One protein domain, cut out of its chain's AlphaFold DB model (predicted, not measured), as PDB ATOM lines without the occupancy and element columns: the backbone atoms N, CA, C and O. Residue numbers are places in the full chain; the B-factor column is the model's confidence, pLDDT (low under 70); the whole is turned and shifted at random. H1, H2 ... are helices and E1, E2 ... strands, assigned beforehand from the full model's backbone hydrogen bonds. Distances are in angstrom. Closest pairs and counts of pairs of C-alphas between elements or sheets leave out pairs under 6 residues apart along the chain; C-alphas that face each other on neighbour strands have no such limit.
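AT A GLANCE: This is residues 94 to 170 of the 171 residues of an uncharacterized protein of Duganella levis (UniProt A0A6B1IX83). A twisted sheet of four antiparallel strands, E1 to E4, has one helix, H1, lying across one of its faces, while the other face has no named helix on it. The strands follow one another as a row of hairpins, and a long loop, residues 139 to 154, leads from the last strand to the helix. The printed part has 77 residues with four named strands and then one named helix, in the order E1 E2 E3 E4 H1, and the order across the sheet is E1, E2, E3, E4. The class is mixed, helices and strands. The whole is compact, with a radius of gyration of the C-alphas of 13.1 A, and the C-alphas span 38 by 31 by 23 A.

HOW THE PARTS SIT: The inner strands E2, residues 101 to 109, and E3, residues 115 to 125, form an antiparallel hairpin at 155 degrees, with N 104 and O 120 within hydrogen-bond range at 2.8 A. On the other side of E3 is the edge strand E4, residues 128 to 138, which forms a hairpin with E3 at 163 degrees; N 119 and O 135 are 2.8 A apart. E4 bends by 64 degrees at residue 132. The other edge strand, E1, residues 94 to 96, forms a hairpin with E2 at 165 degrees, with N 95 and O 103 at 2.8 A. E1 and E4 are apart. Together the four strands are a meander, each strand the antiparallel neighbour of the one before. H1, residues 155 to 168, is on the sheet at a height over the sheet of 8.3 A; H1 and the sheet E1 E2 E3 E4 are two layers, a helix on one face of a sheet. It lies over E2 and, only just, over E3, on which 3 of its C-alphas fall. On the local plane its line stands at 62 degrees to E2, only just across the strands. The closest C-alphas of H1 and E2 are those of Cys 159 and Cys 103, 5.7 A apart; those of H1 and E1 are Ile 163 and Val 95, 6.5 A apart. E3 and H1 are near each other, with 9 pairs of C-alphas within 10 A. In H1 every O i to N i+4 pair is within hydrogen-bond range.

IN THESE COORDINATES: E3 measures 31.1 A from first to last C-alpha, E4 27.7 A, E2 26.0 A, H1 19.9 A and E1 6.8 A. E1 begins at C-alpha 94, (-75.444, -18.125, 155.531). E3 ends at C-alpha 125, (-67.700, -10.216, 167.237), and H1 ends at C-alpha 168, (-76.751, -28.436, 146.362).

THE WHOLE: The C-alphas of Asp 99 and Ala 112, 38.7 A apart, are the two farthest apart. The printed part has no cut. The links between strands are tight; the link from E4 to H1, 16 residues, is long. The mean pLDDT of the printed part is 82.8, and residues 109 to 113 and 142 to 146 are under 70.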
ATOM      1  N   GLU A  94     -76.603 -18.321 154.660       87.12
ATOM      2  CA  GLU A  94     -75.444 -18.125 155.531       87.12
ATOM      3  C   GLU A  94     -74.683 -19.429 155.740       87.12
ATOM      4  O   GLU A  94     -75.255 -20.450 156.127       87.12
ATOM      5  N   VAL A  95     -73.363 -19.380 155.567       88.50
ATOM      6  CA  VAL A  95     -72.455 -20.470 155.923       88.50
ATOM      7  C   VAL A  95     -71.329 -19.947 156.803       88.50
ATOM      8  O   VAL A  95     -70.708 -18.917 156.539       88.50
ATOM      9  N   THR A  96     -71.045 -20.663 157.884       89.38
ATOM     10  CA  THR A  96     -69.910 -20.344 158.751       89.38
ATOM     11  C   THR A  96     -68.611 -20.752 158.066       89.38
ATOM     12  O   THR A  96     -68.502 -21.869 157.552       89.38
ATOM     13  N   LEU A  97     -67.631 -19.858 158.084       87.81
ATOM     14  CA  LEU A  97     -66.239 -20.081 157.699       87.81
ATOM     15  C   LEU A  97     -65.395 -20.330 158.959       87.81
ATOM     16  O   LEU A  97     -65.895 -20.272 160.088       87.81
ATOM     17  N   ASP A  98     -64.108 -20.593 158.767       84.75
ATOM     18  CA  ASP A  98     -63.163 -20.735 159.872       84.75
ATOM     19  C   ASP A  98     -62.865 -19.359 160.526       84.75
ATOM     20  O   ASP A  98     -63.215 -18.296 160.005       84.75
ATOM     21  N   ASP A  99     -62.282 -19.359 161.730       81.94
ATOM     22  CA  ASP A  99     -61.933 -18.150 162.505       81.94
ATOM     23  C   ASP A  99     -63.096 -17.190 162.847       81.94
ATOM     24  O   ASP A  99     -62.907 -15.980 163.028       81.94
ATOM     25  N   GLY A 100     -64.318 -17.721 162.967       81.88
ATOM     26  CA  GLY A 100     -65.504 -16.932 163.333       81.88
ATOM     27  C   GLY A 100     -65.980 -15.991 162.221       81.88
ATOM     28  O   GLY A 100     -66.665 -14.995 162.489       81.88
ATOM     29  N   GLN A 101     -65.591 -16.281 160.981       89.69
ATOM     30  CA  GLN A 101     -66.092 -15.595 159.801       89.69
ATOM     31  C   GLN A 101     -67.414 -16.226 159.343       89.69
ATOM     32  O   GLN A 101     -67.667 -17.415 159.540       89.69
ATOM     33  N   VAL A 102     -68.277 -15.423 158.736       89.75
ATOM     34  CA  VAL A 102     -69.555 -15.857 158.170       89.75
ATOM     35  C   VAL A 102     -69.608 -15.373 156.733       89.75
ATOM     36  O   VAL A 102     -69.398 -14.193 156.459       89.75
ATOM     37  N   CYS A 103     -69.857 -16.302 155.826       90.38
ATOM     38  CA  CYS A 103     -70.116 -16.047 154.422       90.38
ATOM     39  C   CYS A 103     -71.629 -15.973 154.247       90.38
ATOM     40  O   CYS A 103     -72.353 -16.865 154.696       90.38
ATOM     41  N   ARG A 104     -72.099 -14.891 153.640       89.31
ATOM     42  CA  ARG A 104     -73.505 -14.664 153.355       89.31
ATOM     43  C   ARG A 104     -73.665 -14.419 151.867       89.31
ATOM     44  O   ARG A 104     -72.947 -13.603 151.298       89.31
ATOM     45  N   GLU A 105     -74.624 -15.104 151.275       87.75
ATOM     46  CA  GLU A 105     -75.065 -14.858 149.915       87.75
ATOM     47  C   GLU A 105     -76.531 -14.428 149.938       87.75
ATOM     48  O   GLU A 105     -77.378 -15.115 150.513       87.75
ATOM     49  N   SER A 106     -76.834 -13.274 149.352       85.25
ATOM     50  CA  SER A 106     -78.206 -12.816 149.136       85.25
ATOM     51  C   SER A 106     -78.465 -12.655 147.644       85.25
ATOM     52  O   SER A 106     -77.611 -12.191 146.896       85.25
ATOM     53  N   VAL A 107     -79.655 -13.050 147.194       81.75
ATOM     54  CA  VAL A 107     -80.096 -12.768 145.824       81.75
ATOM     55  C   VAL A 107     -80.887 -11.473 145.852       81.75
ATOM     56  O   VAL A 107     -81.846 -11.347 146.631       81.75
ATOM     57  N   TYR A 108     -80.494 -10.535 144.994       77.50
ATOM     58  CA  TYR A 108     -81.207  -9.283 144.779       77.50
ATOM     59  C   TYR A 108     -81.880  -9.293 143.406       77.50
ATOM     60  O   TYR A 108     -81.389  -9.888 142.444       77.50
ATOM     61  N   GLY A 109     -83.027  -8.623 143.313       68.38
ATOM     62  CA  GLY A 109     -83.775  -8.516 142.067       68.38
ATOM     63  C   GLY A 109     -84.473  -7.173 141.988       68.38
ATOM     64  O   GLY A 109     -85.372  -6.879 142.775       68.38
ATOM     65  N   PHE A 110     -84.077  -6.353 141.021       66.19
ATOM     66  CA  PHE A 110     -84.719  -5.072 140.772       66.19
ATOM     67  C   PHE A 110     -85.785  -5.215 139.687       66.19
ATOM     68  O   PHE A 110     -85.536  -5.760 138.615       66.19
ATOM     69  N   ALA A 111     -86.961  -4.619 139.907       59.50
ATOM     70  CA  ALA A 111     -88.039  -4.587 138.911       59.50
ATOM     71  C   ALA A 111     -87.623  -3.937 137.570       59.50
ATOM     72  O   ALA A 111     -88.304  -4.107 136.562       59.50
ATOM     73  N   ALA A 112     -86.510  -3.198 137.557       60.50
ATOM     74  CA  ALA A 112     -85.927  -2.573 136.373       60.50
ATOM     75  C   ALA A 112     -85.093  -3.531 135.491       60.50
ATOM     76  O   ALA A 112     -84.575  -3.085 134.470       60.50
ATOM     77  N   GLY A 113     -84.989  -4.819 135.845       64.06
ATOM     78  CA  GLY A 113     -84.427  -5.864 134.980       64.06
ATOM     79  C   GLY A 113     -82.988  -6.289 135.278       64.06
ATOM     80  O   GLY A 113     -82.428  -7.026 134.476       64.06
ATOM     81  N   ASP A 114     -82.400  -5.847 136.395       75.00
ATOM     82  CA  ASP A 114     -81.142  -6.410 136.902       75.00
ATOM     83  C   ASP A 114     -81.433  -7.348 138.075       75.00
ATOM     84  O   ASP A 114     -82.175  -7.003 139.003       75.00
ATOM     85  N   SER A 115     -80.832  -8.524 138.016       79.31
ATOM     86  CA  SER A 115     -80.817  -9.529 139.070       79.31
ATOM     87  C   SER A 115     -79.391  -9.994 139.275       79.31
ATOM     88  O   SER A 115     -78.546  -9.908 138.380       79.31
ATOM     89  N   GLY A 116     -79.110 -10.466 140.479       82.56
ATOM     90  CA  GLY A 116     -77.778 -10.924 140.788       82.56
ATOM     91  C   GLY A 116     -77.640 -11.486 142.187       82.56
ATOM     92  O   GLY A 116     -78.592 -11.565 142.967       82.56
ATOM     93  N   GLU A 117     -76.409 -11.854 142.495       84.38
ATOM     94  CA  GLU A 117     -76.006 -12.414 143.775       84.38
ATOM     95  C   GLU A 117     -75.081 -11.414 144.476       84.38
ATOM     96  O   GLU A 117     -74.153 -10.866 143.880       84.38
ATOM     97  N   ILE A 118     -75.324 -11.150 145.753       85.94
ATOM     98  CA  ILE A 118     -74.430 -10.382 146.611       85.94
ATOM     99  C   ILE A 118     -73.728 -11.376 147.521       85.94
ATOM    100  O   ILE A 118     -74.369 -12.069 148.309       85.94
ATOM    101  N   LEU A 119     -72.403 -11.421 147.429       87.38
ATOM    102  CA  LEU A 119     -71.556 -12.194 148.318       87.38
ATOM    103  C   LEU A 119     -70.903 -11.268 149.339       87.38
ATOM    104  O   LEU A 119     -70.180 -10.326 149.000       87.38
ATOM    105  N   GLU A 120     -71.103 -11.573 150.610       89.56
ATOM    106  CA  GLU A 120     -70.576 -10.793 151.715       89.56
ATOM    107  C   GLU A 120     -69.843 -11.701 152.700       89.56
ATOM    108  O   GLU A 120     -70.325 -12.768 153.079       89.56
ATOM    109  N   ILE A 121     -68.666 -11.263 153.152       90.31
ATOM    110  CA  ILE A 121     -67.920 -11.956 154.207       90.31
ATOM    111  C   ILE A 121     -67.876 -11.046 155.418       90.31
ATOM    112  O   ILE A 121     -67.397  -9.910 155.349       90.31
ATOM    113  N   TYR A 122     -68.340 -11.571 156.541       90.25
ATOM    114  CA  TYR A 122     -68.393 -10.892 157.821       90.25
ATOM    115  C   TYR A 122     -67.482 -11.573 158.828       90.25
ATOM    116  O   TYR A 122     -67.303 -12.787 158.807       90.25
ATOM    117  N   LYS A 123     -66.949 -10.794 159.765       89.44
ATOM    118  CA  LYS A 123     -66.387 -11.324 161.005       89.44
ATOM    119  C   LYS A 123     -67.311 -10.973 162.157       89.44
ATOM    120  O   LYS A 123     -67.566  -9.791 162.398       89.44
ATOM    121  N   ARG A 124     -67.801 -11.999 162.852       86.00
ATOM    122  CA  ARG A 124     -68.753 -11.837 163.950       86.00
ATOM    123  C   ARG A 124     -68.013 -11.676 165.272       86.00
ATOM    124  O   ARG A 124     -67.352 -12.594 165.752       86.00
ATOM    125  N   TYR A 125     -68.165 -10.512 165.886       85.94
ATOM    126  CA  TYR A 125     -67.700 -10.216 167.237       85.94
ATOM    127  C   TYR A 125     -68.903 -10.201 168.183       85.94
ATOM    128  O   TYR A 125     -69.557  -9.177 168.374       85.94
ATOM    129  N   VAL A 126     -69.196 -11.361 168.784       83.38
ATOM    130  CA  VAL A 126     -70.340 -11.606 169.684       83.38
ATOM    131  C   VAL A 126     -71.699 -11.420 168.990       83.38
ATOM    132  O   VAL A 126     -72.331 -12.401 168.615       83.38
ATOM    133  N   PHE A 127     -72.144 -10.176 168.808       81.19
ATOM    134  CA  PHE A 127     -73.404  -9.797 168.152       81.19
ATOM    135  C   PHE A 127     -73.226  -8.675 167.115       81.19
ATOM    136  O   PHE A 127     -74.216  -8.210 166.548       81.19
ATOM    137  N   ILE A 128     -71.990  -8.224 166.887       82.62
ATOM    138  CA  ILE A 128     -71.643  -7.212 165.888       82.62
ATOM    139  C   ILE A 128     -70.936  -7.914 164.734       82.62
ATOM    140  O   ILE A 128     -69.893  -8.538 164.927       82.62
ATOM    141  N   ASP A 129     -71.491  -7.779 163.542       86.12
ATOM    142  CA  ASP A 129     -70.901  -8.237 162.298       86.12
ATOM    143  C   ASP A 129     -70.117  -7.075 161.672       86.12
ATOM    144  O   ASP A 129     -70.623  -5.965 161.490       86.12
ATOM    145  N   TYR A 130     -68.837  -7.321 161.383       86.25
ATOM    146  CA  TYR A 130     -67.972  -6.393 160.659       86.25
ATOM    147  C   TYR A 130     -67.732  -6.919 159.249       86.25
ATOM    148  O   TYR A 130     -67.204  -8.024 159.082       86.25
ATOM    149  N   ARG A 131     -68.110  -6.138 158.236       88.12
ATOM    150  CA  ARG A 131     -67.961  -6.533 156.832       88.12
ATOM    151  C   ARG A 131     -66.491  -6.499 156.408       88.12
ATOM    152  O   ARG A 131     -65.856  -5.447 156.395       88.12
ATOM    153  N   LEU A 132     -65.953  -7.658 156.039       88.44
ATOM    154  CA  LEU A 132     -64.596  -7.823 155.512       88.44
ATOM    155  C   LEU A 132     -64.544  -7.738 153.986       88.44
ATOM    156  O   LEU A 132     -63.535  -7.278 153.446       88.44
ATOM    157  N   TYR A 133     -65.600  -8.203 153.317       88.44
ATOM    158  CA  TYR A 133     -65.700  -8.260 151.861       88.44
ATOM    159  C   TYR A 133     -67.138  -8.090 151.400       88.44
ATOM    160  O   TYR A 133     -68.073  -8.477 152.102       88.44
ATOM    161  N   HIS A 134     -67.282  -7.510 150.216       86.94
ATOM    162  CA  HIS A 134     -68.545  -7.297 149.536       86.94
ATOM    163  C   HIS A 134     -68.299  -7.404 148.040       86.94
ATOM    164  O   HIS A 134     -67.484  -6.653 147.497       86.94
ATOM    165  N   GLN A 135     -69.021  -8.295 147.387       86.00
ATOM    166  CA  GLN A 135     -69.009  -8.449 145.947       86.00
ATOM    167  C   GLN A 135     -70.442  -8.551 145.459       86.00
ATOM    168  O   GLN A 135     -71.246  -9.278 146.026       86.00
ATOM    169  N   VAL A 136     -70.742  -7.814 144.397       83.50
ATOM    170  CA  VAL A 136     -72.019  -7.904 143.697       83.50
ATOM    171  C   VAL A 136     -71.737  -8.577 142.368       83.50
ATOM    172  O   VAL A 136     -70.895  -8.109 141.603       83.50
ATOM    173  N   HIS A 137     -72.410  -9.688 142.117       83.31
ATOM    174  CA  HIS A 137     -72.434 -10.358 140.834       83.31
ATOM    175  C   HIS A 137     -73.758 -10.021 140.151       83.31
ATOM    176  O   HIS A 137     -74.787 -10.609 140.463       83.31
ATOM    177  N   SER A 138     -73.727  -9.029 139.263       80.00
ATOM    178  CA  SER A 138     -74.870  -8.660 138.423       80.00
ATOM    179  C   SER A 138     -74.890  -9.542 137.178       80.00
ATOM    180  O   SER A 138     -73.864  -9.689 136.509       80.00
ATOM    181  N   GLU A 139     -76.058 -10.079 136.830       79.50
ATOM    182  CA  GLU A 139     -76.258 -10.811 135.574       79.50
ATOM    183  C   GLU A 139     -76.085  -9.894 134.352       79.50
ATOM    184  O   GLU A 139     -75.656 -10.340 133.286       79.50
ATOM    185  N   VAL A 140     -76.385  -8.600 134.504       79.38
ATOM    186  CA  VAL A 140     -76.250  -7.591 133.443       79.38
ATOM    187  C   VAL A 140     -74.809  -7.074 133.330       79.38
ATOM    188  O   VAL A 140     -74.355  -6.750 132.230       79.38
ATOM    189  N   TYR A 141     -74.069  -7.017 134.443       75.19
ATOM    190  CA  TYR A 141     -72.708  -6.468 134.511       75.19
ATOM    191  C   TYR A 141     -71.707  -7.435 135.183       75.19
ATOM    192  O   TYR A 141     -71.176  -7.132 136.259       75.19
ATOM    193  N   PRO A 142     -71.385  -8.574 134.540       67.50
ATOM    194  CA  PRO A 142     -70.625  -9.668 135.157       67.50
ATOM    195  C   PRO A 142     -69.151  -9.342 135.462       67.50
ATOM    196  O   PRO A 142     -68.566  -9.939 136.365       67.50
ATOM    197  N   ASP A 143     -68.546  -8.371 134.769       63.25
ATOM    198  CA  ASP A 143     -67.094  -8.117 134.820       63.25
ATOM    199  C   ASP A 143     -66.647  -7.118 135.907       63.25
ATOM    200  O   ASP A 143     -65.510  -6.642 135.906       63.25
ATOM    201  N   THR A 144     -67.511  -6.784 136.868       61.88
ATOM    202  CA  THR A 144     -67.207  -5.799 137.926       61.88
ATOM    203  C   THR A 144     -66.764  -6.436 139.248       61.88
ATOM    204  O   THR A 144     -67.103  -5.960 140.330       61.88
ATOM    205  N   ALA A 145     -65.969  -7.509 139.187       64.62
ATOM    206  CA  ALA A 145     -65.430  -8.134 140.394       64.62
ATOM    207  C   ALA A 145     -64.447  -7.177 141.108       64.62
ATOM    208  O   ALA A 145     -63.435  -6.776 140.522       64.62
ATOM    209  N   PRO A 146     -64.701  -6.793 142.373       69.00
ATOM    210  CA  PRO A 146     -63.787  -5.944 143.116       69.00
ATOM    211  C   PRO A 146     -62.501  -6.710 143.432       69.00
ATOM    212  O   PRO A 146     -62.526  -7.914 143.700       69.00
ATOM    213  N   ALA A 147     -61.373  -5.994 143.448       77.62
ATOM    214  CA  ALA A 147     -60.087  -6.568 143.825       77.62
ATOM    215  C   ALA A 147     -60.193  -7.255 145.195       77.62
ATOM    216  O   ALA A 147     -60.543  -6.625 146.198       77.62
ATOM    217  N   VAL A 148     -59.904  -8.558 145.231       82.38
ATOM    218  CA  VAL A 148     -59.922  -9.338 146.468       82.38
ATOM    219  C   VAL A 148     -58.726  -8.906 147.320       82.38
ATOM    220  O   VAL A 148     -57.589  -8.984 146.848       82.38
ATOM    221  N   PRO A 149     -58.936  -8.448 148.567       82.44
ATOM    222  CA  PRO A 149     -57.834  -8.162 149.475       82.44
ATOM    223  C   PRO A 149     -56.971  -9.411 149.661       82.44
ATOM    224  O   PRO A 149     -57.511 -10.497 149.845       82.44
ATOM    225  N   GLU A 150     -55.648  -9.261 149.703       84.50
ATOM    226  CA  GLU A 150     -54.711 -10.394 149.787       84.50
ATOM    227  C   GLU A 150     -55.042 -11.359 150.941       84.50
ATOM    228  O   GLU A 150     -55.060 -12.577 150.776       84.50
ATOM    229  N   ARG A 151     -55.451 -10.803 152.089       83.31
ATOM    230  CA  ARG A 151     -55.889 -11.551 153.282       83.31
ATOM    231  C   ARG A 151     -57.123 -12.446 153.071       83.31
ATOM    232  O   ARG A 151     -57.427 -13.255 153.939       83.31
ATOM    233  N   LEU A 152     -57.862 -12.264 151.978       85.75
ATOM    234  CA  LEU A 152     -59.094 -12.986 151.647       85.75
ATOM    235  C   LEU A 152     -58.970 -13.850 150.388       85.75
ATOM    236  O   LEU A 152     -59.944 -14.506 150.024       85.75
ATOM    237  N   LEU A 153     -57.794 -13.909 149.753       85.88
ATOM    238  CA  LEU A 153     -57.577 -14.693 148.530       85.88
ATOM    239  C   LEU A 153     -57.927 -16.176 148.696       85.88
ATOM    240  O   LEU A 153     -58.432 -16.786 147.762       85.88
ATOM    241  N   ASN A 154     -57.709 -16.735 149.888       86.50
ATOM    242  CA  ASN A 154     -58.055 -18.125 150.194       86.50
ATOM    243  C   ASN A 154     -59.477 -18.278 150.762       86.50
ATOM    244  O   ASN A 154     -60.060 -19.351 150.664       86.50
ATOM    245  N   VAL A 155     -60.047 -17.206 151.322       87.88
ATOM    246  CA  VAL A 155     -61.354 -17.226 151.998       87.88
ATOM    247  C   VAL A 155     -62.501 -17.095 150.998       87.88
ATOM    248  O   VAL A 155     -63.507 -17.785 151.123       87.88
ATOM    249  N   VAL A 156     -62.365 -16.228 149.989       87.00
ATOM    250  CA  VAL A 156     -63.417 -16.014 148.977       87.00
ATOM    251  C   VAL A 156     -63.730 -17.304 148.195       87.00
ATOM    252  O   VAL A 156     -64.906 -17.665 148.119       87.00
ATOM    253  N   PRO A 157     -62.743 -18.070 147.682       88.56
ATOM    254  CA  PRO A 157     -63.020 -19.348 147.021       88.56
ATOM    255  C   PRO A 157     -63.652 -20.384 147.958       88.56
ATOM    256  O   PRO A 157     -64.524 -21.148 147.542       88.56
ATOM    257  N   GLU A 158     -63.240 -20.408 149.227       90.00
ATOM    258  CA  GLU A 158     -63.814 -21.306 150.230       90.00
ATOM    259  C   GLU A 158     -65.281 -20.966 150.529       90.00
ATOM    260  O   GLU A 158     -66.128 -21.861 150.588       90.00
ATOM    261  N   CYS A 159     -65.593 -19.676 150.662       89.31
ATOM    262  CA  CYS A 159     -66.946 -19.146 150.817       89.31
ATOM    263  C   CYS A 159     -67.835 -19.608 149.653       89.31
ATOM    264  O   CYS A 159     -68.848 -20.266 149.898       89.31
ATOM    265  N   HIS A 160     -67.397 -19.429 148.401       88.94
ATOM    266  CA  HIS A 160     -68.112 -19.959 147.233       88.94
ATOM    267  C   HIS A 160     -68.295 -21.483 147.275       88.94
ATOM    268  O   HIS A 160     -69.382 -21.985 146.988       88.94
ATOM    269  N   ALA A 161     -67.265 -22.243 147.649       89.00
ATOM    270  CA  ALA A 161     -67.359 -23.700 147.722       89.00
ATOM    271  C   ALA A 161     -68.379 -24.168 148.778       89.00
ATOM    272  O   ALA A 161     -69.171 -25.077 148.511       89.00
ATOM    273  N   ARG A 162     -68.389 -23.546 149.966       90.94
ATOM    274  CA  ARG A 162     -69.337 -23.870 151.046       90.94
ATOM    275  C   ARG A 162     -70.769 -23.466 150.682       90.94
ATOM    276  O   ARG A 162     -71.681 -24.251 150.930       90.94
ATOM    277  N   ILE A 163     -70.957 -22.310 150.047       89.31
ATOM    278  CA  ILE A 163     -72.257 -21.851 149.536       89.31
ATOM    279  C   ILE A 163     -72.807 -22.811 148.477       89.31
ATOM    280  O   ILE A 163     -73.917 -23.317 148.625       89.31
ATOM    281  N   ASN A 164     -72.008 -23.171 147.468       87.88
ATOM    282  CA  ASN A 164     -72.421 -24.123 146.431       87.88
ATOM    283  C   ASN A 164     -72.784 -25.497 147.021       87.88
ATOM    284  O   ASN A 164     -73.739 -26.154 146.590       87.88
ATOM    285  N   LYS A 165     -72.049 -25.934 148.049       89.81
ATOM    286  CA  LYS A 165     -72.370 -27.153 148.797       89.81
ATOM    287  C   LYS A 165     -73.694 -27.038 149.564       89.81
ATOM    288  O   LYS A 165     -74.473 -27.982 149.540       89.81
ATOM    289  N   ALA A 166     -73.960 -25.914 150.225       87.25
ATOM    290  CA  ALA A 166     -75.230 -25.685 150.914       87.25
ATOM    291  C   ALA A 166     -76.409 -25.643 149.923       87.25
ATOM    292  O   ALA A 166     -77.401 -26.341 150.123       87.25
ATOM    293  N   ARG A 167     -76.244 -24.943 148.795       84.81
ATOM    294  CA  ARG A 167     -77.230 -24.857 147.710       84.81
ATOM    295  C   ARG A 167     -77.564 -26.235 147.130       84.81
ATOM    296  O   ARG A 167     -78.726 -26.595 146.992       84.81
ATOM    297  N   SER A 168     -76.548 -27.055 146.845       87.06
ATOM    298  CA  SER A 168     -76.751 -28.436 146.362       87.06
ATOM    299  C   SER A 168     -77.382 -29.376 147.400       87.06
ATOM    300  O   SER A 168     -77.965 -30.390 147.019       87.06
ATOM    301  N   ALA A 169     -77.319 -29.037 148.693       87.62
ATOM    302  CA  ALA A 169     -78.007 -29.758 149.762       87.62
ATOM    303  C   ALA A 169     -79.475 -29.317 149.957       87.62
ATOM    304  O   ALA A 169     -80.165 -29.888 150.800       87.62
ATOM    305  N   GLY A 170     -79.956 -28.343 149.174       79.69
ATOM    306  CA  GLY A 170     -81.331 -27.842 149.221       79.69
ATOM    307  C   GLY A 170     -81.591 -26.807 150.317       79.69
ATOM    308  O   GLY A 170     -82.733 -26.695 150.762       79.69
TER     309      GLY A 170